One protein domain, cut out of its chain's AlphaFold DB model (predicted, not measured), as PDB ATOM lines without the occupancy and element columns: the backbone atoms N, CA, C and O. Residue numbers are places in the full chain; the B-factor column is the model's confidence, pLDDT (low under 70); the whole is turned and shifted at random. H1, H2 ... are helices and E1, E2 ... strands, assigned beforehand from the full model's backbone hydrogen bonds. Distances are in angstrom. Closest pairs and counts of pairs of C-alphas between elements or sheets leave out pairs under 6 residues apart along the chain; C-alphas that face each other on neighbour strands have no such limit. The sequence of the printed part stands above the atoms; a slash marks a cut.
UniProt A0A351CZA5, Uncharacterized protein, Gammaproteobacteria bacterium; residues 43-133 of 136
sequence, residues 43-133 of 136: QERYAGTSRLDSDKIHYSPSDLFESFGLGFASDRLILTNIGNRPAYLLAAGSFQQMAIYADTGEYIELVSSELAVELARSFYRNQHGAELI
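Overview. This is residues 43 to 133 of the 136 residues of an uncharacterized protein of Gammaproteobacteria bacterium (UniProt A0A351CZA5). A small twisted sheet, a meander of three strands, forms the middle of a long, rather open shape, with short H2 grazing it toward one end of the long axis. Toward the other end the long helix H3 stands off the sheet, and short H1 touches H3 at a slant. The printed part has 91 residues, in the order H1 H2 E1 E2 E3 H3; the class is mixed, and the sheet order E1 - E2 - E3 is antiparallel throughout. It is only just compact, close to loose, with a radius of gyration of the C-alphas of 14.5 A, and elongated, spanning 46 by 28 by 23 A.

Arrangement. H1, residues 43 to 48, touches residues 123 to 127 of H3, residues 113 to 129; their closest C-alphas, those of Gly 48 and Gln 127, are 4.3 A apart. Their lines stand at a steep tilt of 54 degrees, opposite ways. H2, residues 61 to 67, only grazes the sheet of E1, residues 76 to 82, E2, residues 85 to 92, and E3, residues 96 to 101. E1 and E2 form a hairpin at 151 degrees, with N 80 and O 87 at 2.9 A. E2 and E3 form another at 157 degrees, with N 90 and O 98 at 2.8 A. H3 is not on the sheet. In H1, H2 and H3 every O i to N i+4 pair is within hydrogen-bond range.

Along the chain. H1 begins at C-alpha 43 (171.297, 170.630, 175.713). E2 is 21.8 A long from first to last C-alpha, E1 17.7 A and E3 16.5 A. H3, 23.9 A long, ends at C-alpha 129 (177.236, 183.902, 175.999).

Size, cuts and confidence. The C-alphas farthest apart, those of Gly 69 and Leu 132, are 46.1 A apart. The printed part has no cut. The links H1 to H2 and E3 to H3 are long. Mean pLDDT of the printed part is 73.0; 33 residues are under 70, among them 43 to 52 and 128 to 133.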
ATOM      1  N   GLN A  43     170.370 169.812 176.494       64.75
ATOM      2  CA  GLN A  43     171.297 170.630 175.713       64.75
ATOM      3  C   GLN A  43     171.641 171.954 176.411       64.75
ATOM      4  O   GLN A  43     172.819 172.279 176.546       64.75
ATOM      5  N   GLU A  44     170.646 172.678 176.929       66.00
ATOM      6  CA  GLU A  44     170.862 173.924 177.680       66.00
ATOM      7  C   GLU A  44     171.606 173.685 178.997       66.00
ATOM      8  O   GLU A  44     172.468 174.479 179.379       66.00
ATOM      9  N   ARG A  45     171.330 172.561 179.674       65.56
ATOM     10  CA  ARG A  45     172.054 172.164 180.890       65.56
ATOM     11  C   ARG A  45     173.546 171.977 180.607       65.56
ATOM     12  O   ARG A  45     174.377 172.439 181.390       65.56
ATOM     13  N   TYR A  46     173.891 171.321 179.498       65.62
ATOM     14  CA  TYR A  46     175.291 171.154 179.105       65.62
ATOM     15  C   TYR A  46     175.928 172.467 178.650       65.62
ATOM     16  O   TYR A  46     177.089 172.696 178.967       65.62
ATOM     17  N   ALA A  47     175.183 173.342 177.970       66.69
ATOM     18  CA  ALA A  47     175.686 174.644 177.535       66.69
ATOM     19  C   ALA A  47     176.047 175.571 178.712       66.69
ATOM     20  O   ALA A  47     177.057 176.269 178.657       66.69
ATOM     21  N   GLY A  48     175.263 175.558 179.796       62.47
ATOM     22  CA  GLY A  48     175.572 176.338 181.002       62.47
ATOM     23  C   GLY A  48     176.710 175.756 181.853       62.47
ATOM     24  O   GLY A  48     177.367 176.482 182.604       62.47
ATOM     25  N   THR A  49     176.979 174.454 181.729       64.00
ATOM     26  CA  THR A  49     178.013 173.770 182.519       64.00
ATOM     27  C   THR A  49     179.383 173.937 181.859       64.00
ATOM     28  O   THR A  49     179.569 173.581 180.697       64.00
ATOM     29  N   SER A  50     180.371 174.448 182.603       66.19
ATOM     30  CA  SER A  50     181.766 174.513 182.141       66.19
ATOM     31  C   SER A  50     182.241 173.130 181.685       66.19
ATOM     32  O   SER A  50     182.034 172.149 182.404       66.19
ATOM     33  N   ARG A  51     182.898 173.045 180.518       68.50
ATOM     34  CA  ARG A  51     183.427 171.777 179.985       68.50
ATOM     35  C   ARG A  51     184.293 171.076 181.034       68.50
ATOM     36  O   ARG A  51     185.148 171.708 181.652       68.50
ATOM     37  N   LEU A  52     184.058 169.780 181.230       67.44
ATOM     38  CA  LEU A  52     184.915 168.954 182.074       67.44
ATOM     39  C   LEU A  52     186.286 168.856 181.410       67.44
ATOM     40  O   LEU A  52     186.400 168.413 180.269       67.44
ATOM     41  N   ASP A  53     187.301 169.305 182.134       71.44
ATOM     42  CA  ASP A  53     188.693 169.224 181.727       71.44
ATOM     43  C   ASP A  53     189.298 167.984 182.385       71.44
ATOM     44  O   ASP A  53     189.485 167.954 183.605       71.44
ATOM     45  N   SER A  54     189.527 166.938 181.590       69.62
ATOM     46  CA  SER A  54     190.077 165.671 182.077       69.62
ATOM     47  C   SER A  54     191.485 165.823 182.640       69.62
ATOM     48  O   SER A  54     191.854 165.065 183.530       69.62
ATOM     49  N   ASP A  55     192.244 166.820 182.179       73.06
ATOM     50  CA  ASP A  55     193.642 167.005 182.573       73.06
ATOM     51  C   ASP A  55     193.775 167.552 184.000       73.06
ATOM     52  O   ASP A  55     194.817 167.399 184.632       73.06
ATOM     53  N   LYS A  56     192.705 168.153 184.535       70.31
ATOM     54  CA  LYS A  56     192.637 168.647 185.922       70.31
ATOM     55  C   LYS A  56     192.163 167.591 186.919       70.31
ATOM     56  O   LYS A  56     192.103 167.867 188.118       70.31
ATOM     57  N   ILE A  57     191.782 166.406 186.442       76.75
ATOM     58  CA  ILE A  57     191.352 165.295 187.292       76.75
ATOM     59  C   ILE A  57     192.607 164.540 187.726       76.75
ATOM     60  O   ILE A  57     193.104 163.666 187.022       76.75
ATOM     61  N   HIS A  58     193.126 164.898 188.897       77.88
ATOM     62  CA  HIS A  58     194.305 164.251 189.476       77.88
ATOM     63  C   HIS A  58     193.945 163.131 190.455       77.88
ATOM     64  O   HIS A  58     194.784 162.282 190.742       77.88
ATOM     65  N   TYR A  59     192.706 163.119 190.948       75.06
ATOM     66  CA  TYR A  59     192.218 162.136 191.900       75.06
ATOM     67  C   TYR A  59     191.266 161.158 191.208       75.06
ATOM     68  O   TYR A  59     190.196 161.547 190.715       75.06
ATOM     69  N   SER A  60     191.666 159.887 191.125       76.44
ATOM     70  CA  SER A  60     190.859 158.875 190.448       76.44
ATOM     71  C   SER A  60     189.662 158.453 191.314       76.44
ATOM     72  O   SER A  60     189.729 158.511 192.544       76.44
ATOM     73  N   PRO A  61     188.557 157.984 190.705       72.88
ATOM     74  CA  PRO A  61     187.422 157.467 191.466       72.88
ATOM     75  C   PRO A  61     187.810 156.312 192.399       72.88
ATOM     76  O   PRO A  61     187.273 156.215 193.497       72.88
ATOM     77  N   SER A  62     188.756 155.456 191.995       72.81
ATOM     78  CA  SER A  62     189.268 154.356 192.824       72.81
ATOM     79  C   SER A  62     189.988 154.851 194.076       72.81
ATOM     80  O   SER A  62     189.686 154.368 195.166       72.81
ATOM     81  N   ASP A  63     190.855 155.859 193.939       76.62
ATOM     82  CA  ASP A  63     191.591 156.437 195.075       76.62
ATOM     83  C   ASP A  63     190.638 157.124 196.061       76.62
ATOM     84  O   ASP A  63     190.882 157.165 197.263       76.62
ATOM     85  N   LEU A  64     189.513 157.634 195.562       75.31
ATOM     86  CA  LEU A  64     188.453 158.250 196.355       75.31
ATOM     87  C   LEU A  64     187.657 157.223 197.161       75.31
ATOM     88  O   LEU A  64     187.414 157.435 198.346       75.31
ATOM     89  N   PHE A  65     187.283 156.089 196.572       74.12
ATOM     90  CA  PHE A  65     186.631 155.031 197.349       74.12
ATOM     91  C   PHE A  65     187.554 154.481 198.444       74.12
ATOM     92  O   PHE A  65     187.110 154.248 199.569       74.12
ATOM     93  N   GLU A  66     188.847 154.347 198.142       74.88
ATOM     94  CA  GLU A  66     189.842 153.834 199.082       74.88
ATOM     95  C   GLU A  66     190.162 154.825 200.214       74.88
ATOM     96  O   GLU A  66     190.117 154.455 201.388       74.88
ATOM     97  N   SER A  67     190.421 156.095 199.894       71.25
ATOM     98  CA  SER A  67     190.819 157.115 200.879       71.25
ATOM     99  C   SER A  67     189.698 157.532 201.827       71.25
ATOM    100  O   SER A  67     189.951 157.799 203.002       71.25
ATOM    101  N   PHE A  68     188.454 157.561 201.348       69.31
ATOM    102  CA  PHE A  68     187.303 157.960 202.156       69.31
ATOM    103  C   PHE A  68     186.602 156.779 202.833       69.31
ATOM    104  O   PHE A  68     185.595 156.979 203.514       69.31
ATOM    105  N   GLY A  69     187.105 155.549 202.653       66.50
ATOM    106  CA  GLY A  69     186.467 154.339 203.182       66.50
ATOM    107  C   GLY A  69     185.029 154.168 202.687       66.50
ATOM    108  O   GLY A  69     184.212 153.501 203.327       66.50
ATOM    109  N   LEU A  70     184.704 154.804 201.561       67.81
ATOM    110  CA  LEU A  70     183.420 154.685 200.906       67.81
ATOM    111  C   LEU A  70     183.438 153.311 200.248       67.81
ATOM    112  O   LEU A  70     184.112 153.100 199.243       67.81
ATOM    113  N   GLY A  71     182.718 152.343 200.816       59.62
ATOM    114  CA  GLY A  71     182.466 151.105 200.084       59.62
ATOM    115  C   GLY A  71     181.877 151.445 198.709       59.62
ATOM    116  O   GLY A  71     181.243 152.489 198.553       59.62
ATOM    117  N   PHE A  72     181.997 150.550 197.724       58.84
ATOM    118  CA  PHE A  72     181.352 150.679 196.400       58.84
ATOM    119  C   PHE A  72     179.804 150.810 196.451       58.84
ATOM    120  O   PHE A  72     179.125 150.695 195.437       58.84
ATOM    121  N   ALA A  73     179.232 151.031 197.634       55.97
ATOM    122  CA  ALA A  73     177.830 151.206 197.965       55.97
ATOM    123  C   ALA A  73     177.303 152.638 197.733       55.97
ATOM    124  O   ALA A  73     176.223 152.972 198.219       55.97
ATOM    125  N   SER A  74     178.030 153.505 197.021       60.31
ATOM    126  CA  SER A  74     177.445 154.758 196.538       60.31
ATOM    127  C   SER A  74     176.472 154.451 195.399       60.31
ATOM    128  O   SER A  74     176.891 154.018 194.327       60.31
ATOM    129  N   ASP A  75     175.184 154.710 195.623       65.62
ATOM    130  CA  ASP A  75     174.108 154.483 194.644       65.62
ATOM    131  C   ASP A  75     174.300 155.333 193.372       65.62
ATOM    132  O   ASP A  75     173.870 154.977 192.274       65.62
ATOM    133  N   ARG A  76     174.997 156.470 193.509       74.56
ATOM    134  CA  ARG A  76     175.342 157.352 192.396       74.56
ATOM    135  C   ARG A  76     176.591 158.188 192.684       74.56
ATOM    136  O   ARG A  76     176.651 158.885 193.697       74.56
ATOM    137  N   LEU A  77     177.529 158.175 191.736       80.06
ATOM    138  CA  LEU A  77     178.671 159.089 191.658       80.06
ATOM    139  C   LEU A  77     178.470 160.021 190.458       80.06
ATOM    140  O   LEU A  77     178.290 159.552 189.334       80.06
ATOM    141  N   ILE A  78     178.489 161.332 190.688       82.00
ATOM    142  CA  ILE A  78     178.393 162.344 189.630       82.00
ATOM    143  C   ILE A  78     179.685 163.149 189.626       82.00
ATOM    144  O   ILE A  78     180.055 163.728 190.642       82.00
ATOM    145  N   LEU A  79     180.343 163.225 188.475       82.94
ATOM    146  CA  LEU A  79     181.439 164.160 188.257       82.94
ATOM    147  C   LEU A  79     180.872 165.446 187.651       82.94
ATOM    148  O   LEU A  79     180.219 165.411 186.607       82.94
ATOM    149  N   THR A  80     181.104 166.572 188.313       81.25
ATOM    150  CA  THR A  80     180.661 167.896 187.865       81.25
ATOM    151  C   THR A  80     181.766 168.927 188.061       81.25
ATOM    152  O   THR A  80     182.757 168.666 188.734       81.25
ATOM    153  N   ASN A  81     181.598 170.115 187.491       80.75
ATOM    154  CA  ASN A  81     182.456 171.255 187.781       80.75
ATOM    155  C   ASN A  81     181.760 172.178 188.780       80.75
ATOM    156  O   ASN A  81     180.638 172.629 188.544       80.75
ATOM    157  N   ILE A  82     182.448 172.515 189.867       77.31
ATOM    158  CA  ILE A  82     182.047 173.604 190.760       77.31
ATOM    159  C   ILE A  82     182.916 174.802 190.384       77.31
ATOM    160  O   ILE A  82     184.088 174.912 190.746       77.31
ATOM    161  N   GLY A  83     182.348 175.669 189.546       76.31
ATOM    162  CA  GLY A  83     183.043 176.806 188.946       76.31
ATOM    163  C   GLY A  83     183.980 176.344 187.835       76.31
ATOM    164  O   GLY A  83     183.532 176.047 186.729       76.31
ATOM    165  N   ASN A  84     185.277 176.281 188.137       73.00
ATOM    166  CA  ASN A  84     186.316 175.829 187.202       73.00
ATOM    167  C   ASN A  84     187.169 174.676 187.760       73.00
ATOM    168  O   ASN A  84     188.243 174.386 187.227       73.00
ATOM    169  N   ARG A  85     186.712 174.067 188.862       79.88
ATOM    170  CA  ARG A  85     187.364 172.934 189.520       79.88
ATOM    171  C   ARG A  85     186.470 171.693 189.410       79.88
ATOM    172  O   ARG A  85     185.269 171.811 189.679       79.88
ATOM    173  N   PRO A  86     187.023 170.531 189.028       83.12
ATOM    174  CA  PRO A  86     186.263 169.291 188.974       83.12
ATOM    175  C   PRO A  86     185.960 168.799 190.394       83.12
ATOM    176  O   PRO A  86     186.801 168.885 191.289       83.12
ATOM    177  N   ALA A  87     184.752 168.293 190.613       85.12
ATOM    178  CA  ALA A  87     184.275 167.804 191.898       85.12
ATOM    179  C   ALA A  87     183.400 166.554 191.726       85.12
ATOM    180  O   ALA A  87     182.536 166.481 190.850       85.12
ATOM    181  N   TYR A  88     183.612 165.578 192.600       83.94
ATOM    182  CA  TYR A  88     182.791 164.392 192.763       83.94
ATOM    183  C   TYR A  88     181.659 164.669 193.751       83.94
ATOM    184  O   TYR A  88     181.896 165.085 194.883       83.94
ATOM    185  N   LEU A  89     180.427 164.406 193.329       83.06
ATOM    186  CA  LEU A  89     179.246 164.385 194.180       83.06
ATOM    187  C   LEU A  89     178.833 162.933 194.407       83.06
ATOM    188  O   LEU A  89     178.497 162.213 193.461       83.06
ATOM    189  N   LEU A  90     178.839 162.515 195.666       81.50
ATOM    190  CA  LEU A  90     178.384 161.205 196.106       81.50
ATOM    191  C   LEU A  90     177.013 161.347 196.750       81.50
ATOM    192  O   LEU A  90     176.836 162.114 197.699       81.50
ATOM    193  N   ALA A  91     176.050 160.579 196.251       73.38
ATOM    194  CA  ALA A  91     174.780 160.382 196.932       73.38
ATOM    195  C   ALA A  91     174.903 159.157 197.849       73.38
ATOM    196  O   ALA A  91     174.867 158.015 197.383       73.38
ATOM    197  N   ALA A  92     175.079 159.394 199.149       64.62
ATOM    198  CA  ALA A  92     175.114 158.358 200.173       64.62
ATOM    199  C   ALA A  92     173.753 158.317 200.890       64.62
ATOM    200  O   ALA A  92     173.517 159.017 201.874       64.62
ATOM    201  N   GLY A  93     172.822 157.508 200.379       63.47
ATOM    202  CA  GLY A  93     171.506 157.331 201.002       63.47
ATOM    203  C   GLY A  93     170.639 158.599 201.055       63.47
ATOM    204  O   GLY A  93     170.892 159.592 200.378       63.47
ATOM    205  N   SER A  94     169.554 158.542 201.835       58.19
ATOM    206  CA  SER A  94     168.385 159.426 201.697       58.19
ATOM    207  C   SER A  94     168.621 160.919 201.949       58.19
ATOM    208  O   SER A  94     167.795 161.708 201.503       58.19
ATOM    209  N   PHE A  95     169.702 161.331 202.623       57.53
ATOM    210  CA  PHE A  95     169.913 162.748 202.966       57.53
ATOM    211  C   PHE A  95     171.375 163.223 203.026       57.53
ATOM    212  O   PHE A  95     171.599 164.400 203.300       57.53
ATOM    213  N   GLN A  96     172.372 162.371 202.761       64.19
ATOM    214  CA  GLN A  96     173.778 162.790 202.785       64.19
ATOM    215  C   GLN A  96     174.338 162.882 201.366       64.19
ATOM    216  O   GLN A  96     174.595 161.882 200.695       64.19
ATOM    217  N   GLN A  97     174.515 164.120 200.911       71.62
ATOM    218  CA  GLN A  97     175.282 164.435 199.714       71.62
ATOM    219  C   GLN A  97     176.666 164.893 200.149       71.62
ATOM    220  O   GLN A  97     176.796 165.828 200.936       71.62
ATOM    221  N   MET A  98     177.690 164.217 199.646       76.38
ATOM    222  CA  MET A  98     179.082 164.537 199.929       76.38
ATOM    223  C   MET A  98     179.733 165.034 198.649       76.38
ATOM    224  O   MET A  98     179.645 164.386 197.607       76.38
ATOM    225  N   ALA A  99     180.353 166.203 198.728       82.19
ATOM    226  CA  ALA A  99     181.039 166.829 197.616       82.19
ATOM    227  C   ALA A  99     182.543 166.836 197.908       82.19
ATOM    228  O   ALA A  99     182.962 167.270 198.981       82.19
ATOM    229  N   ILE A 100     183.343 166.327 196.975       84.69
ATOM    230  CA  ILE A 100     184.797 166.194 197.105       84.69
ATOM    231  C   ILE A 100     185.443 166.768 195.856       84.69
ATOM    232  O   ILE A 100     185.047 166.438 194.742       84.69
ATOM    233  N   TYR A 101     186.457 167.601 196.015       84.44
ATOM    234  CA  TYR A 101     187.233 168.106 194.889       84.44
ATOM    235  C   TYR A 101     188.054 166.990 194.218       84.44
ATOM    236  O   TYR A 101     188.770 166.249 194.884       84.44
ATOM    237  N   ALA A 102     187.971 166.874 192.891       81.31
ATOM    238  CA  ALA A 102     188.673 165.852 192.103       81.31
ATOM    239  C   ALA A 102     190.129 166.230 191.760       81.31
ATOM    240  O   ALA A 102     190.866 165.417 191.202       81.31
ATOM    241  N   ASP A 103     190.539 167.462 192.064       81.19
ATOM    242  CA  ASP A 103     191.916 167.944 191.933       81.19
ATOM    243  C   ASP A 103     192.714 167.775 193.237       81.19
ATOM    244  O   ASP A 103     193.867 167.356 193.183       81.19
ATOM    245  N   THR A 104     192.112 168.057 194.402       78.12
ATOM    246  CA  THR A 104     192.795 167.995 195.712       78.12
ATOM    247  C   THR A 104     192.361 166.848 196.621       78.12
ATOM    248  O   THR A 104     193.081 166.541 197.567       78.12
ATOM    249  N   GLY A 105     191.211 166.214 196.376       75.56
ATOM    250  CA  GLY A 105     190.653 165.212 197.287       75.56
ATOM    251  C   GLY A 105     190.164 165.811 198.612       75.56
ATOM    252  O   GLY A 105     190.195 165.144 199.635       75.56
ATOM    253  N   GLU A 106     189.751 167.081 198.627       81.00
ATOM    254  CA  GLU A 106     189.265 167.769 199.832       81.00
ATOM    255  C   GLU A 106     187.730 167.802 199.885       81.00
ATOM    256  O   GLU A 106     187.070 167.943 198.851       81.00
ATOM    257  N   TYR A 107     187.160 167.707 201.091       77.25
ATOM    258  CA  TYR A 107     185.724 167.868 201.324       77.25
ATOM    259  C   TYR A 107     185.258 169.300 201.053       77.25
ATOM    260  O   TYR A 107     185.853 170.273 201.512       77.25
ATOM    261  N   ILE A 108     184.114 169.427 200.391       78.38
ATOM    262  CA  ILE A 108     183.394 170.691 200.259       78.38
ATOM    263  C   ILE A 108     182.358 170.733 201.379       78.38
ATOM    264  O   ILE A 108     181.261 170.196 201.250       78.38
ATOM    265  N   GLU A 109     182.734 171.338 202.504       68.62
ATOM    266  CA  GLU A 109     181.905 171.349 203.714       68.62
ATOM    267  C   GLU A 109     180.747 172.359 203.605       68.62
ATOM    268  O   GLU A 109     179.611 172.040 203.952       68.62
ATOM    269  N   LEU A 110     180.999 173.560 203.065       64.44
ATOM    270  CA  LEU A 110     179.970 174.569 202.793       64.44
ATOM    271  C   LEU A 110     180.331 175.418 201.569       64.44
ATOM    272  O   LEU A 110     181.379 176.062 201.515       64.44
ATOM    273  N   VAL A 111     179.415 175.491 200.603       69.25
ATOM    274  CA  VAL A 111     179.463 176.528 199.564       69.25
ATOM    275  C   VAL A 111     179.030 177.840 200.219       69.25
ATOM    276  O   VAL A 111     177.898 177.951 200.690       69.25
ATOM    277  N   SER A 112     179.921 178.833 200.279       75.69
ATOM    278  CA  SER A 112     179.561 180.149 200.816       75.69
ATOM    279  C   SER A 112     178.465 180.796 199.963       75.69
ATOM    280  O   SER A 112     178.367 180.548 198.760       75.69
ATOM    281  N   SER A 113     177.633 181.654 200.564       76.88
ATOM    282  CA  SER A 113     176.584 182.368 199.819       76.88
ATOM    283  C   SER A 113     177.163 183.175 198.651       76.88
ATOM    284  O   SER A 113     176.583 183.204 197.569       76.88
ATOM    285  N   GLU A 114     178.334 183.774 198.855       82.12
ATOM    286  CA  GLU A 114     179.060 184.542 197.844       82.12
ATOM    287  C   GLU A 114     179.513 183.653 196.682       82.12
ATOM    288  O   GLU A 114     179.291 183.992 195.518       82.12
ATOM    289  N   LEU A 115     180.066 182.475 196.990       79.75
ATOM    290  CA  LEU A 115     180.470 181.493 195.989       79.75
ATOM    291  C   LEU A 115     179.254 180.959 195.222       79.75
ATOM    292  O   LEU A 115     179.305 180.859 194.001       79.75
ATOM    293  N   ALA A 116     178.140 180.679 195.902       81.56
ATOM    294  CA  ALA A 116     176.909 180.215 195.261       81.56
ATOM    295  C   ALA A 116     176.363 181.234 194.248       81.56
ATOM    296  O   ALA A 116     175.973 180.863 193.138       81.56
ATOM    297  N   VAL A 117     176.374 182.525 194.602       85.56
ATOM    298  CA  VAL A 117     175.952 183.602 193.696       85.56
ATOM    299  C   VAL A 117     176.894 183.712 192.499       85.56
ATOM    300  O   VAL A 117     176.424 183.866 191.369       85.56
ATOM    301  N   GLU A 118     178.206 183.607 192.709       84.88
ATOM    302  CA  GLU A 118     179.178 183.672 191.614       84.88
ATOM    303  C   GLU A 118     179.038 182.484 190.653       84.88
ATOM    304  O   GLU A 118     179.016 182.664 189.433       84.88
ATOM    305  N   LEU A 119     178.829 181.278 191.183       82.94
ATOM    306  CA  LEU A 119     178.546 180.087 190.383       82.94
ATOM    307  C   LEU A 119     177.273 180.263 189.547       82.94
ATOM    308  O   LEU A 119     177.309 180.028 188.337       82.94
ATOM    309  N   ALA A 120     176.184 180.751 190.147       83.50
ATOM    310  CA  ALA A 120     174.933 181.017 189.436       83.50
ATOM    311  C   ALA A 120     175.114 182.051 188.308       83.50
ATOM    312  O   ALA A 120     174.606 181.865 187.199       83.50
ATOM    313  N   ARG A 121     175.891 183.115 188.552       84.44
ATOM    314  CA  ARG A 121     176.231 184.115 187.526       84.44
ATOM    315  C   ARG A 121     177.063 183.518 186.396       84.44
ATOM    316  O   ARG A 121     176.795 183.814 185.231       84.44
ATOM    317  N   SER A 122     178.057 182.691 186.722       82.00
ATOM    318  CA  SER A 122     178.908 182.034 185.723       82.00
ATOM    319  C   SER A 122     178.106 181.083 184.831       82.00
ATOM    320  O   SER A 122     178.258 181.115 183.611       82.00
ATOM    321  N   PHE A 123     177.168 180.332 185.414       81.38
ATOM    322  CA  PHE A 123     176.274 179.434 184.690       81.38
ATOM    323  C   PHE A 123     175.369 180.198 183.713       81.38
ATOM    324  O   PHE A 123     175.297 179.858 182.533       81.38
ATOM    325  N   TYR A 124     174.735 181.282 184.178       81.25
ATOM    326  CA  TYR A 124     173.893 182.135 183.333       81.25
ATOM    327  C   TYR A 124     174.681 182.738 182.158       81.25
ATOM    328  O   TYR A 124     174.221 182.721 181.013       81.25
ATOM    329  N   ARG A 125     175.909 183.211 182.426       80.56
ATOM    330  CA  ARG A 125     176.815 183.742 181.400       80.56
ATOM    331  C   ARG A 125     177.180 182.689 180.358       80.56
ATOM    332  O   ARG A 125     177.183 183.015 179.179       80.56
ATOM    333  N   ASN A 126     177.472 181.458 180.766       78.12
ATOM    334  CA  ASN A 126     177.814 180.383 179.833       78.12
ATOM    335  C   ASN A 126     176.627 180.018 178.928       78.12
ATOM    336  O   ASN A 126     176.811 179.820 177.730       78.12
ATOM    337  N   GLN A 127     175.408 180.017 179.476       72.81
ATOM    338  CA  GLN A 127     174.190 179.712 178.724       72.81
ATOM    339  C   GLN A 127     173.878 180.770 177.649       72.81
ATOM    340  O   GLN A 127     173.566 180.409 176.520       72.81
ATOM    341  N   HIS A 128     173.990 182.062 177.977       69.31
ATOM    342  CA  HIS A 128     173.604 183.163 177.072       69.31
ATOM    343  C   HIS A 128     174.786 183.720 176.258       69.31
ATOM    344  O   HIS A 128     174.605 184.347 175.218       69.31
ATOM    345  N   GLY A 129     176.022 183.493 176.707       59.84
ATOM    346  CA  GLY A 129     177.236 183.902 175.999       59.84
ATOM    347  C   GLY A 129     177.517 183.062 174.751       59.84
ATOM    348  O   GLY A 129     178.088 183.578 173.795       59.84
ATOM    349  N   ALA A 130     177.076 181.798 174.723       54.62
ATOM    350  CA  ALA A 130     177.168 180.946 173.536       54.62
ATOM    351  C   ALA A 130     176.252 181.427 172.391       54.62
ATOM    352  O   ALA A 130     176.611 181.306 171.220       54.62
ATOM    353  N   GLU A 131     175.109 182.035 172.722       51.56
ATOM    354  CA  GLU A 131     174.145 182.562 171.746       51.56
ATOM    355  C   GLU A 131     174.718 183.752 170.951       51.56
ATOM    356  O   GLU A 131     174.450 183.904 169.762       51.56
ATOM    357  N   LEU A 132     175.607 184.539 171.570       48.94
ATOM    358  CA  LEU A 132     176.279 185.677 170.930       48.94
ATOM    359  C   LEU A 132     177.384 185.270 169.939       48.94
ATOM    360  O   LEU A 132     177.791 186.094 169.124       48.94
ATOM    361  N   ILE A 133     177.868 184.024 169.987       51.69
ATOM    362  CA  ILE A 133     178.928 183.523 169.093       51.69
ATOM    363  C   ILE A 133     178.334 182.783 167.881       51.69
ATOM    364  O   ILE A 133     178.989 182.667 166.852       51.69
TER     365      ILE A 133